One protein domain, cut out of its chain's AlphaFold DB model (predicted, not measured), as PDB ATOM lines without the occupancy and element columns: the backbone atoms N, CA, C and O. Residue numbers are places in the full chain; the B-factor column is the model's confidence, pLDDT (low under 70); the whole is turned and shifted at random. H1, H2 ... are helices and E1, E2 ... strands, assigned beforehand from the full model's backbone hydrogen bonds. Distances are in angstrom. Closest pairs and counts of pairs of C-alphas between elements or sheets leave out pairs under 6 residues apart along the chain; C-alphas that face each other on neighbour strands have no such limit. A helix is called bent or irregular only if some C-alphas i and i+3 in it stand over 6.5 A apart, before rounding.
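AT A GLANCE: This is residues 85 to 197 of the 726 residues of the protein "Cobaltochelatase subunit CobN" of Methanofollis liminatans (UniProt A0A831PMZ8). One long bent helix, H5, makes the spine of the model; the short helices H1, H2, H3 and H4 cluster as a head over the first part of it, and beyond H5b the backbone folds back into a tiny two-stranded sheet, E1 and E2, whose long connecting loop, residues 179 to 193, runs back beside the spine toward H1. The printed part has 113 residues, with five named helices followed by two named strands, in the order H1 H2 H3 H4 H5 E1 E2, and its class is mostly helix. E1 and E2 are parallel. The whole is a rod spanning 54 by 26 by 21 A, only just loose and close to compact, with a radius of gyration of the C-alphas of 16.4 A.

HOW THE PARTS SIT: H1, residues 85 to 95, touches H3, residues 110 to 121, about perpendicular at 77 degrees; their closest C-alphas, of Ala 88 and Leu 117, are 5.3 A apart. H2, residues 98 to 105, touches residues 110 to 113 of H3 alone, closest at the C-alphas of Val 103 and Gly 113, 6.0 A. H3 and H4, residues 126 to 134, form a helical hairpin, opposite ways at a tilt of 35.2 degrees, only just steep, with the C-alphas of Ile 116 and Ala 129 closest at 5.3 A. H5, residues 139 to 169, was assigned as one helix by its hydrogen bonds but is bent: C-alphas 159 and 162 are 7.3 A apart, and its arms H5a, residues 139 to 159, and H5b, residues 162 to 169, stand at a steep tilt of 47 degrees. H5a touches H1 with residues 144 to 152 alone, opposite ways at a steep tilt of 60 degrees, the C-alphas of Ile 91 and Gly 148 being closest at 5.9 A. H5a also touches H2, H3 and H4, for instance at the C-alphas of His 102 and Leu 141, 5.7 A, while H5b touches no helix. E1, residues 176 to 178, and E2, residues 194 to 196, are parallel neighbours, with N 196 and O 177 within hydrogen-bond range at 2.9 A. Every O i to N i+4 pair is within hydrogen-bond range in H1, H2, H3, H4 and H5b, and 15 of 17 are in H5a.

IN THESE COORDINATES: H1 begins at C-alpha 85, (175.391, 189.180, 110.518), and is 15.3 A long; H3 is 16.7 A. H5a runs 31.7 A from C-alpha 139 at (193.764, 176.082, 100.698), and E2 ends at C-alpha 196, (160.141, 163.100, 106.066).

THE WHOLE: The C-alphas of Gly 107 and Ala 171, 54.1 A apart, are the two farthest apart. The printed part has no cut; the link from E1 to E2, residues 179 to 193, is long. The mean pLDDT of the printed part is 94.3, and no printed residue is under 70.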
ATOM      1  N   GLU A  85     174.701 189.891 109.432       90.62
ATOM      2  CA  GLU A  85     175.391 189.180 110.518       90.62
ATOM      3  C   GLU A  85     174.683 187.872 110.929       90.62
ATOM      4  O   GLU A  85     175.369 186.853 110.980       90.62
ATOM      5  N   PRO A  86     173.345 187.816 111.125       91.75
ATOM      6  CA  PRO A  86     172.650 186.550 111.384       91.75
ATOM      7  C   PRO A  86     172.911 185.465 110.332       91.75
ATOM      8  O   PRO A  86     173.112 184.301 110.679       91.75
ATOM      9  N   LEU A  87     172.955 185.834 109.047       93.94
ATOM     10  CA  LEU A  87     173.256 184.893 107.966       93.94
ATOM     11  C   LEU A  87     174.708 184.406 108.022       93.94
ATOM     12  O   LEU A  87     174.959 183.209 107.892       93.94
ATOM     13  N   ALA A  88     175.663 185.315 108.243       93.69
ATOM     14  CA  ALA A  88     177.072 184.957 108.394       93.69
ATOM     15  C   ALA A  88     177.293 184.029 109.602       93.69
ATOM     16  O   ALA A  88     178.001 183.029 109.480       93.69
ATOM     17  N   ALA A  89     176.637 184.304 110.733       91.50
ATOM     18  CA  ALA A  89     176.685 183.469 111.931       91.50
ATOM     19  C   ALA A  89     176.043 182.088 111.709       91.50
ATOM     20  O   ALA A  89     176.604 181.076 112.130       91.50
ATOM     21  N   MET A  90     174.911 182.020 110.997       92.44
ATOM     22  CA  MET A  90     174.284 180.749 110.621       92.44
ATOM     23  C   MET A  90     175.210 179.910 109.734       92.44
ATOM     24  O   MET A  90     175.389 178.722 109.997       92.44
ATOM     25  N   ILE A  91     175.841 180.519 108.722       94.44
ATOM     26  CA  ILE A  91     176.812 179.826 107.863       94.44
ATOM     27  C   ILE A  91     178.010 179.357 108.682       94.44
ATOM     28  O   ILE A  91     178.403 178.204 108.518       94.44
ATOM     29  N   LYS A  92     178.542 180.198 109.585       92.12
ATOM     30  CA  LYS A  92     179.621 179.810 110.505       92.12
ATOM     31  C   LYS A  92     179.247 178.533 111.252       92.12
ATOM     32  O   LYS A  92     179.999 177.569 111.212       92.12
ATOM     33  N   GLY A  93     178.060 178.500 111.861       90.00
ATOM     34  CA  GLY A  93     177.603 177.329 112.604       90.00
ATOM     35  C   GLY A  93     177.469 176.072 111.748       90.00
ATOM     36  O   GLY A  93     177.749 174.981 112.224       90.00
ATOM     37  N   MET A  94     177.093 176.211 110.476       91.75
ATOM     38  CA  MET A  94     176.982 175.075 109.558       91.75
ATOM     39  C   MET A  94     178.335 174.532 109.067       91.75
ATOM     40  O   MET A  94     178.389 173.364 108.687       91.75
ATOM     41  N   ILE A  95     179.398 175.349 109.029       91.38
ATOM     42  CA  ILE A  95     180.743 174.930 108.578       91.38
ATOM     43  C   ILE A  95     181.696 174.538 109.723       91.38
ATOM     44  O   ILE A  95     182.650 173.808 109.469       91.38
ATOM     45  N   ASP A  96     181.473 175.012 110.955       77.62
ATOM     46  CA  ASP A  96     182.318 174.713 112.130       77.62
ATOM     47  C   ASP A  96     182.234 173.221 112.535       77.62
ATOM     48  O   ASP A  96     181.172 172.609 112.369       77.62
ATOM     49  N   PRO A  97     183.313 172.596 113.067       70.25
ATOM     50  CA  PRO A  97     184.377 173.205 113.883       70.25
ATOM     51  C   PRO A  97     185.711 173.503 113.171       70.25
ATOM     52  O   PRO A  97     186.508 174.292 113.671       70.25
ATOM     53  N   ASP A  98     185.978 172.891 112.013       84.50
ATOM     54  CA  ASP A  98     187.297 172.989 111.362       84.50
ATOM     55  C   ASP A  98     187.591 174.419 110.856       84.50
ATOM     56  O   ASP A  98     188.744 174.849 110.796       84.50
ATOM     57  N   TYR A  99     186.542 175.186 110.536       92.19
ATOM     58  CA  TYR A  99     186.654 176.563 110.051       92.19
ATOM     59  C   TYR A  99     187.391 177.472 111.038       92.19
ATOM     60  O   TYR A  99     188.310 178.198 110.649       92.19
ATOM     61  N   SER A 100     187.007 177.431 112.316       90.19
ATOM     62  CA  SER A 100     187.621 178.273 113.344       90.19
ATOM     63  C   SER A 100     189.113 177.952 113.522       90.19
ATOM     64  O   SER A 100     189.939 178.867 113.598       90.19
ATOM     65  N   ASP A 101     189.483 176.669 113.466       91.50
ATOM     66  CA  ASP A 101     190.880 176.221 113.515       91.50
ATOM     67  C   ASP A 101     191.677 176.668 112.280       91.50
ATOM     68  O   ASP A 101     192.822 177.122 112.397       91.50
ATOM     69  N   HIS A 102     191.084 176.602 111.086       95.38
ATOM     70  CA  HIS A 102     191.726 177.064 109.855       95.38
ATOM     71  C   HIS A 102     191.923 178.587 109.826       95.38
ATOM     72  O   HIS A 102     192.957 179.058 109.334       95.38
ATOM     73  N   VAL A 103     190.991 179.369 110.386       94.94
ATOM     74  CA  VAL A 103     191.153 180.824 110.570       94.94
ATOM     75  C   VAL A 103     192.317 181.115 111.517       94.94
ATOM     76  O   VAL A 103     193.197 181.914 111.178       94.94
ATOM     77  N   ALA A 104     192.378 180.429 112.663       94.19
ATOM     78  CA  ALA A 104     193.468 180.581 113.624       94.19
ATOM     79  C   ALA A 104     194.830 180.196 113.016       94.19
ATOM     80  O   ALA A 104     195.815 180.928 113.157       94.19
ATOM     81  N   ALA A 105     194.893 179.096 112.258       94.94
ATOM     82  CA  ALA A 105     196.100 178.657 111.556       94.94
ATOM     83  C   ALA A 105     196.573 179.654 110.480       94.94
ATOM     84  O   ALA A 105     197.771 179.741 110.195       94.94
ATOM     85  N   ALA A 106     195.653 180.432 109.903       94.69
ATOM     86  CA  ALA A 106     195.953 181.519 108.975       94.69
ATOM     87  C   ALA A 106     196.353 182.837 109.674       94.69
ATOM     88  O   ALA A 106     196.665 183.816 108.995       94.69
ATOM     89  N   GLY A 107     196.401 182.858 111.012       94.31
ATOM     90  CA  GLY A 107     196.777 184.019 111.821       94.31
ATOM     91  C   GLY A 107     195.618 184.959 112.161       94.31
ATOM     92  O   GLY A 107     195.879 186.093 112.559       94.31
ATOM     93  N   GLY A 108     194.373 184.513 111.976       94.19
ATOM     94  CA  GLY A 108     193.167 185.236 112.373       94.19
ATOM     95  C   GLY A 108     192.661 184.857 113.766       94.19
ATOM     96  O   GLY A 108     193.204 183.986 114.442       94.19
ATOM     97  N   ASP A 109     191.585 185.519 114.168       91.94
ATOM     98  CA  ASP A 109     190.783 185.247 115.359       91.94
ATOM     99  C   ASP A 109     189.299 185.065 114.979       91.94
ATOM    100  O   ASP A 109     188.939 185.097 113.798       91.94
ATOM    101  N   ASP A 110     188.423 184.876 115.970       87.69
ATOM    102  CA  ASP A 110     186.981 184.712 115.740       87.69
ATOM    103  C   ASP A 110     186.368 185.892 114.963       87.69
ATOM    104  O   ASP A 110     185.583 185.697 114.033       87.69
ATOM    105  N   GLU A 111     186.785 187.124 115.273       91.81
ATOM    106  CA  GLU A 111     186.296 188.319 114.581       91.81
ATOM    107  C   GLU A 111     186.741 188.349 113.118       91.81
ATOM    108  O   GLU A 111     185.947 188.676 112.233       91.81
ATOM    109  N   SER A 112     187.981 187.947 112.845       94.50
ATOM    110  CA  SER A 112     188.478 187.761 111.484       94.50
ATOM    111  C   SER A 112     187.644 186.713 110.744       94.50
ATOM    112  O   SER A 112     187.214 186.946 109.613       94.50
ATOM    113  N   GLY A 113     187.336 185.589 111.397       93.25
ATOM    114  CA  GLY A 113     186.466 184.545 110.857       93.25
ATOM    115  C   GLY A 113     185.067 185.061 110.502       93.25
ATOM    116  O   GLY A 113     184.580 184.810 109.395       93.25
ATOM    117  N   ARG A 114     184.428 185.839 111.386       92.12
ATOM    118  CA  ARG A 114     183.125 186.476 111.113       92.12
ATOM    119  C   ARG A 114     183.206 187.510 109.991       92.12
ATOM    120  O   ARG A 114     182.342 187.541 109.116       92.12
ATOM    121  N   ALA A 115     184.261 188.323 109.961       95.62
ATOM    122  CA  ALA A 115     184.469 189.324 108.918       95.62
ATOM    123  C   ALA A 115     184.594 188.697 107.520       95.62
ATOM    124  O   ALA A 115     184.000 189.210 106.568       95.62
ATOM    125  N   ILE A 116     185.296 187.567 107.396       96.75
ATOM    126  CA  ILE A 116     185.400 186.819 106.135       96.75
ATOM    127  C   ILE A 116     184.016 186.341 105.680       96.75
ATOM    128  O   ILE A 116     183.655 186.533 104.517       96.75
ATOM    129  N   LEU A 117     183.211 185.771 106.583       96.56
ATOM    130  CA  LEU A 117     181.862 185.303 106.251       96.56
ATOM    131  C   LEU A 117     180.922 186.456 105.883       96.56
ATOM    132  O   LEU A 117     180.157 186.322 104.932       96.56
ATOM    133  N   ARG A 118     181.030 187.620 106.537       95.94
ATOM    134  CA  ARG A 118     180.309 188.843 106.132       95.94
ATOM    135  C   ARG A 118     180.632 189.268 104.697       95.94
ATOM    136  O   ARG A 118     179.738 189.664 103.951       95.94
ATOM    137  N   LEU A 119     181.903 189.210 104.298       96.12
ATOM    138  CA  LEU A 119     182.302 189.506 102.920       96.12
ATOM    139  C   LEU A 119     181.747 188.459 101.947       96.12
ATOM    140  O   LEU A 119     181.277 188.822 100.866       96.12
ATOM    141  N   LEU A 120     181.762 187.184 102.347       95.12
ATOM    142  CA  LEU A 120     181.253 186.062 101.560       95.12
ATOM    143  C   LEU A 120     179.751 186.207 101.268       95.12
ATOM    144  O   LEU A 120     179.350 186.146 100.107       95.12
ATOM    145  N   VAL A 121     178.928 186.477 102.291       95.00
ATOM    146  CA  VAL A 121     177.470 186.653 102.121       95.00
ATOM    147  C   VAL A 121     177.114 187.885 101.289       95.00
ATOM    148  O   VAL A 121     176.083 187.901 100.624       95.00
ATOM    149  N   ASN A 122     178.001 188.883 101.244       93.88
ATOM    150  CA  ASN A 122     177.874 190.064 100.386       93.88
ATOM    151  C   ASN A 122     178.421 189.854  98.958       93.88
ATOM    152  O   ASN A 122     178.518 190.808  98.183       93.88
ATOM    153  N   GLY A 123     178.766 188.617  98.585       93.62
ATOM    154  CA  GLY A 123     179.144 188.238  97.221       93.62
ATOM    155  C   GLY A 123     180.639 188.335  96.902       93.62
ATOM    156  O   GLY A 123     181.015 188.265  95.729       93.62
ATOM    157  N   THR A 124     181.500 188.489  97.909       95.75
ATOM    158  CA  THR A 124     182.961 188.457  97.725       95.75
ATOM    159  C   THR A 124     183.432 187.024  97.486       95.75
ATOM    160  O   THR A 124     182.887 186.079  98.052       95.75
ATOM    161  N   THR A 125     184.458 186.831  96.652       96.38
ATOM    162  CA  THR A 125     185.005 185.484  96.426       96.38
ATOM    163  C   THR A 125     185.781 184.986  97.656       96.38
ATOM    164  O   THR A 125     186.362 185.807  98.371       96.38
ATOM    165  N   PRO A 126     185.881 183.662  97.893       96.69
ATOM    166  CA  PRO A 126     186.638 183.116  99.023       96.69
ATOM    167  C   PRO A 126     188.078 183.627  99.135       96.69
ATOM    168  O   PRO A 126     188.561 183.875 100.235       96.69
ATOM    169  N   GLY A 127     188.776 183.786  98.005       96.62
ATOM    170  CA  GLY A 127     190.164 184.253  97.993       96.62
ATOM    171  C   GLY A 127     190.291 185.747  98.285       96.62
ATOM    172  O   GLY A 127     191.198 186.152  99.015       96.62
ATOM    173  N   ASP A 128     189.376 186.559  97.753       97.38
ATOM    174  CA  ASP A 128     189.372 188.003  97.994       97.38
ATOM    175  C   ASP A 128     189.001 188.308  99.451       97.38
ATOM    176  O   ASP A 128     189.689 189.100 100.087       97.38
ATOM    177  N   ALA A 129     188.004 187.612 100.012       96.94
ATOM    178  CA  ALA A 129     187.584 187.782 101.406       96.94
ATOM    179  C   ALA A 129     188.718 187.458 102.395       96.94
ATOM    180  O   ALA A 129     188.995 188.233 103.308       96.94
ATOM    181  N   GLN A 130     189.430 186.348 102.174       97.69
ATOM    182  CA  GLN A 130     190.622 186.003 102.956       97.69
ATOM    183  C   GLN A 130     191.729 187.050 102.808       97.69
ATOM    184  O   GLN A 130     192.309 187.482 103.798       97.69
ATOM    185  N   THR A 131     192.019 187.483 101.578       97.62
ATOM    186  CA  THR A 131     193.078 188.470 101.322       97.62
ATOM    187  C   THR A 131     192.760 189.811 101.979       97.62
ATOM    188  O   THR A 131     193.660 190.468 102.493       97.62
ATOM    189  N   GLU A 132     191.493 190.219 101.975       97.44
ATOM    190  CA  GLU A 132     191.045 191.474 102.572       97.44
ATOM    191  C   GLU A 132     191.178 191.470 104.098       97.44
ATOM    192  O   GLU A 132     191.649 192.456 104.666       97.44
ATOM    193  N   VAL A 133     190.824 190.361 104.754       97.31
ATOM    194  CA  VAL A 133     190.821 190.270 106.224       97.31
ATOM    195  C   VAL A 133     192.173 189.824 106.785       97.31
ATOM    196  O   VAL A 133     192.684 190.429 107.724       97.31
ATOM    197  N   LEU A 134     192.777 188.785 106.208       96.69
ATOM    198  CA  LEU A 134     193.989 188.135 106.725       96.69
ATOM    199  C   LEU A 134     195.262 188.530 105.963       96.69
ATOM    200  O   LEU A 134     196.370 188.210 106.390       96.69
ATOM    201  N   GLY A 135     195.140 189.182 104.801       96.38
ATOM    202  CA  GLY A 135     196.289 189.515 103.949       96.38
ATOM    203  C   GLY A 135     196.942 188.310 103.258       96.38
ATOM    204  O   GLY A 135     197.976 188.463 102.605       96.38
ATOM    205  N   THR A 136     196.364 187.116 103.393       95.50
ATOM    206  CA  THR A 136     196.859 185.853 102.833       95.50
ATOM    207  C   THR A 136     195.690 184.965 102.415       95.50
ATOM    208  O   THR A 136     194.546 185.235 102.764       95.50
ATOM    209  N   THR A 137     195.975 183.893 101.678       96.50
ATOM    210  CA  THR A 137     195.007 182.839 101.362       96.50
ATOM    211  C   THR A 137     195.574 181.476 101.740       96.50
ATOM    212  O   THR A 137     196.772 181.222 101.578       96.50
ATOM    213  N   THR A 138     194.719 180.586 102.240       96.88
ATOM    214  CA  THR A 138     195.068 179.185 102.515       96.88
ATOM    215  C   THR A 138     194.106 178.252 101.778       96.88
ATOM    216  O   THR A 138     192.979 178.620 101.439       96.88
ATOM    217  N   ALA A 139     194.572 177.045 101.444       96.25
ATOM    218  CA  ALA A 139     193.764 176.082 100.698       96.25
ATOM    219  C   ALA A 139     192.607 175.532 101.543       96.25
ATOM    220  O   ALA A 139     191.501 175.415 101.024       96.25
ATOM    221  N   ASP A 140     192.864 175.258 102.823       95.44
ATOM    222  CA  ASP A 140     191.878 174.698 103.750       95.44
ATOM    223  C   ASP A 140     190.726 175.688 103.979       95.44
ATOM    224  O   ASP A 140     189.581 175.374 103.668       95.44
ATOM    225  N   LEU A 141     191.044 176.948 104.305       95.50
ATOM    226  CA  LEU A 141     190.045 178.009 104.474       95.50
ATOM    227  C   LEU A 141     189.277 178.301 103.175       95.50
ATOM    228  O   LEU A 141     188.085 178.598 103.189       95.50
ATOM    229  N   SER A 142     189.928 178.172 102.016       95.94
ATOM    230  CA  SER A 142     189.230 178.267 100.726       95.94
ATOM    231  C   SER A 142     188.229 177.123 100.515       95.94
ATOM    232  O   SER A 142     187.215 177.333  99.849       95.94
ATOM    233  N   GLY A 143     188.508 175.934 101.056       95.88
ATOM    234  CA  GLY A 143     187.595 174.792 101.071       95.88
ATOM    235  C   GLY A 143     186.368 175.052 101.942       95.88
ATOM    236  O   GLY A 143     185.246 174.880 101.466       95.88
ATOM    237  N   ASP A 144     186.573 175.559 103.158       96.00
ATOM    238  CA  ASP A 144     185.481 175.877 104.087       96.00
ATOM    239  C   ASP A 144     184.568 176.972 103.536       96.00
ATOM    240  O   ASP A 144     183.347 176.859 103.566       96.00
ATOM    241  N   LEU A 145     185.145 178.024 102.954       96.62
ATOM    242  CA  LEU A 145     184.372 179.113 102.355       96.62
ATOM    243  C   LEU A 145     183.627 178.670 101.089       96.62
ATOM    244  O   LEU A 145     182.546 179.181 100.805       96.62
ATOM    245  N   ALA A 146     184.166 177.710 100.331       96.12
ATOM    246  CA  ALA A 146     183.435 177.106  99.219       96.12
ATOM    247  C   ALA A 146     182.230 176.290  99.712       96.12
ATOM    248  O   ALA A 146     181.170 176.339  99.090       96.12
ATOM    249  N   LEU A 147     182.369 175.587 100.840       95.56
ATOM    250  CA  LEU A 147     181.250 174.928 101.510       95.56
ATOM    251  C   LEU A 147     180.234 175.951 102.047       95.56
ATOM    252  O   LEU A 147     179.031 175.783 101.854       95.56
ATOM    253  N   GLY A 148     180.707 177.058 102.623       95.88
ATOM    254  CA  GLY A 148     179.866 178.171 103.065       95.88
ATOM    255  C   GLY A 148     179.038 178.791 101.935       95.88
ATOM    256  O   GLY A 148     177.878 179.135 102.151       95.88
ATOM    257  N   LEU A 149     179.580 178.871 100.712       96.69
ATOM    258  CA  LEU A 149     178.822 179.297  99.526       96.69
ATOM    259  C   LEU A 149     177.729 178.294  99.125       96.69
ATOM    260  O   LEU A 149     176.632 178.721  98.772       96.69
ATOM    261  N   ASP A 150     177.981 176.981  99.212       96.75
ATOM    262  CA  ASP A 150     176.937 175.965  98.981       96.75
ATOM    263  C   ASP A 150     175.790 176.124  99.988       96.75
ATOM    264  O   ASP A 150     174.614 176.090  99.622       96.75
ATOM    265  N   TYR A 151     176.113 176.362 101.261       96.75
ATOM    266  CA  TYR A 151     175.107 176.592 102.297       96.75
ATOM    267  C   TYR A 151     174.350 177.902 102.101       96.75
ATOM    268  O   TYR A 151     173.125 177.905 102.223       96.75
ATOM    269  N   LEU A 152     175.034 178.978 101.712       96.81
ATOM    270  CA  LEU A 152     174.401 180.236 101.320       96.81
ATOM    271  C   LEU A 152     173.391 180.025 100.182       96.81
ATOM    272  O   LEU A 152     172.260 180.498 100.269       96.81
ATOM    273  N   ASP A 153     173.759 179.272  99.144       97.06
ATOM    274  CA  ASP A 153     172.864 178.964  98.024       97.06
ATOM    275  C   ASP A 153     171.635 178.159  98.474       97.06
ATOM    276  O   ASP A 153     170.507 178.439  98.051       97.06
ATOM    277  N   ARG A 154     171.816 177.185  99.376       97.19
ATOM    278  CA  ARG A 154     170.700 176.421  99.958       97.19
ATOM    279  C   ARG A 154     169.779 177.298 100.805       97.19
ATOM    280  O   ARG A 154     168.565 177.147 100.688       97.19
ATOM    281  N   ILE A 155     170.331 178.202 101.619       97.12
ATOM    282  CA  ILE A 155     169.558 179.157 102.428       97.12
ATOM    283  C   ILE A 155     168.777 180.098 101.511       97.12
ATOM    284  O   ILE A 155     167.569 180.224 101.663       97.12
ATOM    285  N   ASN A 156     169.410 180.680 100.492       96.81
ATOM    286  CA  ASN A 156     168.731 181.530  99.507       96.81
ATOM    287  C   ASN A 156     167.598 180.787  98.773       96.81
ATOM    288  O   ASN A 156     166.570 181.375  98.421       96.81
ATOM    289  N   GLY A 157     167.744 179.472  98.589       96.94
ATOM    290  CA  GLY A 157     166.701 178.595  98.062       96.94
ATOM    291  C   GLY A 157     165.434 178.505  98.928       96.94
ATOM    292  O   GLY A 157     164.383 178.132  98.404       96.94
ATOM    293  N   CYS A 158     165.487 178.876 100.212       97.25
ATOM    294  CA  CYS A 158     164.343 178.880 101.135       97.25
ATOM    295  C   CYS A 158     163.291 179.952 100.805       97.25
ATOM    296  O   CYS A 158     162.134 179.823 101.201       97.25
ATOM    297  N   THR A 159     163.624 180.942  99.969       97.69
ATOM    298  CA  THR A 159     162.653 181.915  99.420       97.69
ATOM    299  C   THR A 159     161.488 181.256  98.658       97.69
ATOM    300  O   THR A 159     160.463 181.878  98.374       97.69
ATOM    301  N   VAL A 160     161.606 179.960  98.349       97.69
ATOM    302  CA  VAL A 160     160.577 179.146  97.701       97.69
ATOM    303  C   VAL A 160     159.428 178.720  98.631       97.69
ATOM    304  O   VAL A 160     158.445 178.170  98.141       97.69
ATOM    305  N   GLU A 161     159.493 178.958  99.945       98.19
ATOM    306  CA  GLU A 161     158.467 178.520 100.912       98.19
ATOM    307  C   GLU A 161     157.038 178.955 100.549       98.19
ATOM    308  O   GLU A 161     156.154 178.105 100.421       98.19
ATOM    309  N   ILE A 162     156.802 180.253 100.313       98.44
ATOM    310  CA  ILE A 162     155.483 180.754  99.889       98.44
ATOM    311  C   ILE A 162     155.076 180.162  98.528       98.44
ATOM    312  O   ILE A 162     153.976 179.610  98.432       98.44
ATOM    313  N   PRO A 163     155.926 180.190  97.480       98.00
ATOM    314  CA  PRO A 163     155.639 179.485  96.231       98.00
ATOM    315  C   PRO A 163     155.254 178.009  96.411       98.00
ATOM    316  O   PRO A 163     154.375 177.519  95.706       98.00
ATOM    317  N   ARG A 164     155.852 177.293  97.371       97.81
ATOM    318  CA  ARG A 164     155.540 175.881  97.652       97.81
ATOM    319  C   ARG A 164     154.190 175.690  98.318       97.81
ATOM    320  O   ARG A 164     153.500 174.722  98.007       97.81
ATOM    321  N   ILE A 165     153.780 176.625  99.168       98.19
ATOM    322  CA  ILE A 165     152.414 176.655  99.697       98.19
ATOM    323  C   ILE A 165     151.416 176.858  98.548       98.19
ATOM    324  O   ILE A 165     150.424 176.134  98.468       98.19
ATOM    325  N   LEU A 166     151.695 177.773  97.613       98.56
ATOM    326  CA  LEU A 166     150.843 177.991  96.435       98.56
ATOM    327  C   LEU A 166     150.780 176.753  95.532       98.56
ATOM    328  O   LEU A 166     149.697 176.354  95.110       98.56
ATOM    329  N   ASP A 167     151.916 176.094  95.291       98.56
ATOM    330  CA  ASP A 167     151.964 174.828  94.559       98.56
ATOM    331  C   ASP A 167     151.082 173.756  95.226       98.56
ATOM    332  O   ASP A 167     150.362 173.036  94.532       98.56
ATOM    333  N   ALA A 168     151.095 173.664  96.560       98.31
ATOM    334  CA  ALA A 168     150.289 172.697  97.305       98.31
ATOM    335  C   ALA A 168     148.787 172.997  97.187       98.31
ATOM    336  O   ALA A 168     147.989 172.082  96.976       98.31
ATOM    337  N   LEU A 169     148.403 174.277  97.259       98.50
ATOM    338  CA  LEU A 169     147.021 174.731  97.054       98.50
ATOM    339  C   LEU A 169     146.532 174.480  95.618       98.50
ATOM    340  O   LEU A 169     145.351 174.212  95.405       98.50
ATOM    341  N   GLU A 170     147.439 174.492  94.642       98.56
ATOM    342  CA  GLU A 170     147.178 174.097  93.253       98.56
ATOM    343  C   GLU A 170     147.280 172.576  93.019       98.56
ATOM    344  O   GLU A 170     147.248 172.118  91.874       98.56
ATOM    345  N   ALA A 171     147.389 171.781  94.090       98.19
ATOM    346  CA  ALA A 171     147.523 170.325  94.057       98.19
ATOM    347  C   ALA A 171     148.714 169.823  93.215       98.19
ATOM    348  O   ALA A 171     148.668 168.740  92.620       98.19
ATOM    349  N   LYS A 172     149.800 170.600  93.157       98.50
ATOM    350  CA  LYS A 172     151.056 170.177  92.534       98.50
ATOM    351  C   LYS A 172     151.870 169.304  93.483       98.50
ATOM    352  O   LYS A 172     151.660 169.254  94.694       98.50
ATOM    353  N   TYR A 173     152.839 168.606  92.902       98.00
ATOM    354  CA  TYR A 173     153.791 167.806  93.655       98.00
ATOM    355  C   TYR A 173     154.758 168.695  94.443       98.00
ATOM    356  O   TYR A 173     155.498 169.483  93.851       98.00
ATOM    357  N   ILE A 174     154.791 168.510  95.763       98.31
ATOM    358  CA  ILE A 174     155.769 169.141  96.649       98.31
ATOM    359  C   ILE A 174     156.949 168.185  96.846       98.31
ATOM    360  O   ILE A 174     156.737 167.066  97.321       98.31
ATOM    361  N   PRO A 175     158.184 168.586  96.486       96.62
ATOM    362  CA  PRO A 175     159.351 167.730  96.649       96.62
ATOM    363  C   PRO A 175     159.554 167.319  98.112       96.62
ATOM    364  O   PRO A 175     159.499 168.185  98.987       96.62
ATOM    365  N   PRO A 176     159.805 166.029  98.395       96.62
ATOM    366  CA  PRO A 176     160.146 165.581  99.731       96.62
ATOM    367  C   PRO A 176     161.565 166.013 100.116       96.62
ATOM    368  O   PRO A 176     162.416 166.226  99.248       96.62
ATOM    369  N   GLY A 177     161.824 166.121 101.416       94.06
ATOM    370  CA  GLY A 177     163.160 166.374 101.952       94.06
ATOM    371  C   GLY A 177     163.316 165.860 103.383       94.06
ATOM    372  O   GLY A 177     162.309 165.705 104.075       94.06
ATOM    373  N   PRO A 178     164.547 165.587 103.842       90.50
ATOM    374  CA  PRO A 178     164.772 165.168 105.214       90.50
ATOM    375  C   PRO A 178     164.438 166.304 106.185       90.50
ATOM    376  O   PRO A 178     164.723 167.473 105.925       90.50
ATOM    377  N   ASN A 179     163.848 165.945 107.320       85.88
ATOM    378  CA  ASN A 179     163.773 166.813 108.488       85.88
ATOM    379  C   ASN A 179     165.139 166.847 109.198       85.88
ATOM    380  O   ASN A 179     165.813 165.821 109.282       85.88
ATOM    381  N   GLY A 180     165.544 167.994 109.741       84.81
ATOM    382  CA  GLY A 180     166.802 168.121 110.467       84.81
ATOM    383  C   GLY A 180     167.047 169.525 111.005       84.81
ATOM    384  O   GLY A 180     166.358 170.476 110.649       84.81
ATOM    385  N   ASP A 181     168.036 169.626 111.884       88.88
ATOM    386  CA  ASP A 181     168.621 170.895 112.304       88.88
ATOM    387  C   ASP A 181     169.703 171.276 111.274       88.88
ATOM    388  O   ASP A 181     170.586 170.450 111.046       88.88
ATOM    389  N   PRO A 182     169.644 172.441 110.605       90.25
ATOM    390  CA  PRO A 182     170.532 172.753 109.482       90.25
ATOM    391  C   PRO A 182     172.001 172.921 109.883       90.25
ATOM    392  O   PRO A 182     172.862 172.672 109.047       90.25
ATOM    393  N   ILE A 183     172.289 173.273 111.142       89.62
ATOM    394  CA  ILE A 183     173.658 173.331 111.682       89.62
ATOM    395  C   ILE A 183     174.230 171.914 111.765       89.62
ATOM    396  O   ILE A 183     175.339 171.643 111.323       89.62
ATOM    397  N   ARG A 184     173.431 170.967 112.263       86.94
ATOM    398  CA  ARG A 184     173.832 169.559 112.392       86.94
ATOM    399  C   ARG A 184     173.728 168.775 111.075       86.94
ATOM    400  O   ARG A 184     174.399 167.763 110.884       86.94
ATOM    401  N   SER A 185     172.800 169.144 110.200       88.06
ATOM    402  CA  SER A 185     172.426 168.406 108.987       88.06
ATOM    403  C   SER A 185     171.978 169.371 107.879       88.06
ATOM    404  O   SER A 185     170.776 169.517 107.634       88.06
ATOM    405  N   PRO A 186     172.932 169.991 107.156       91.81
ATOM    406  CA  PRO A 186     172.667 170.983 106.103       91.81
ATOM    407  C   PRO A 186     171.765 170.506 104.954       91.81
ATOM    408  O   PRO A 186     171.162 171.312 104.247       91.81
ATOM    409  N   ASP A 187     171.612 169.191 104.772       91.12
ATOM    410  CA  ASP A 187     170.678 168.594 103.807       91.12
ATOM    411  C   ASP A 187     169.197 168.837 104.148       91.12
ATOM    412  O   ASP A 187     168.323 168.582 103.312       91.12
ATOM    413  N   ALA A 188     168.899 169.368 105.341       91.94
ATOM    414  CA  ALA A 188     167.592 169.915 105.708       91.94
ATOM    415  C   ALA A 188     167.221 171.176 104.897       91.94
ATOM    416  O   ALA A 188     166.037 171.502 104.782       91.94
ATOM    417  N   LEU A 189     168.192 171.813 104.233       95.44
ATOM    418  CA  LEU A 189     167.984 172.935 103.318       95.44
ATOM    419  C   LEU A 189     168.031 172.495 101.836       95.44
ATOM    420  O   LEU A 189     168.686 171.501 101.506       95.44
ATOM    421  N   PRO A 190     167.359 173.218 100.917       96.38
ATOM    422  CA  PRO A 190     166.441 174.333 101.178       96.38
ATOM    423  C   PRO A 190     165.149 173.873 101.871       96.38
ATOM    424  O   PRO A 190     164.763 172.699 101.796       96.38
ATOM    425  N   THR A 191     164.459 174.802 102.529       96.12
ATOM    426  CA  THR A 191     163.103 174.593 103.056       96.12
ATOM    427  C   THR A 191     162.064 174.602 101.915       96.12
ATOM    428  O   THR A 191     162.398 174.463 100.735       96.12
ATOM    429  N   GLY A 192     160.764 174.653 102.236       96.12
ATOM    430  CA  GLY A 192     159.696 174.527 101.233       96.12
ATOM    431  C   GLY A 192     159.546 173.105 100.668       96.12
ATOM    432  O   GLY A 192     159.090 172.913  99.538       96.12
ATOM    433  N   ARG A 193     159.948 172.087 101.435       96.56
ATOM    434  CA  ARG A 193     159.837 170.664 101.079       96.56
ATOM    435  C   ARG A 193     158.829 169.948 101.974       96.56
ATOM    436  O   ARG A 193     158.576 170.366 103.099       96.56
ATOM    437  N   ASN A 194     158.276 168.844 101.479       96.25
ATOM    438  CA  ASN A 194     157.440 167.950 102.274       96.25
ATOM    439  C   ASN A 194     158.340 167.053 103.139       96.25
ATOM    440  O   ASN A 194     158.944 166.102 102.638       96.25
ATOM    441  N   LEU A 195     158.489 167.409 104.411       93.12
ATOM    442  CA  LEU A 195     159.474 166.781 105.285       93.12
ATOM    443  C   LEU A 195     159.163 165.302 105.547       93.12
ATOM    444  O   LEU A 195     158.013 164.912 105.742       93.12
ATOM    445  N   HIS A 196     160.209 164.485 105.613       90.06
ATOM    446  CA  HIS A 196     160.141 163.100 106.066       90.06
ATOM    447  C   HIS A 196     161.275 162.789 107.045       90.06
ATOM    448  O   HIS A 196     162.284 163.491 107.111       90.06
ATOM    449  N   THR A 197     161.105 161.711 107.803       85.81
ATOM    450  CA  THR A 197     162.153 161.139 108.654       85.81
ATOM    451  C   THR A 197     162.899 160.048 107.873       85.81
ATOM    452  O   THR A 197     163.379 160.311 106.769       85.81
TER     453      THR A 197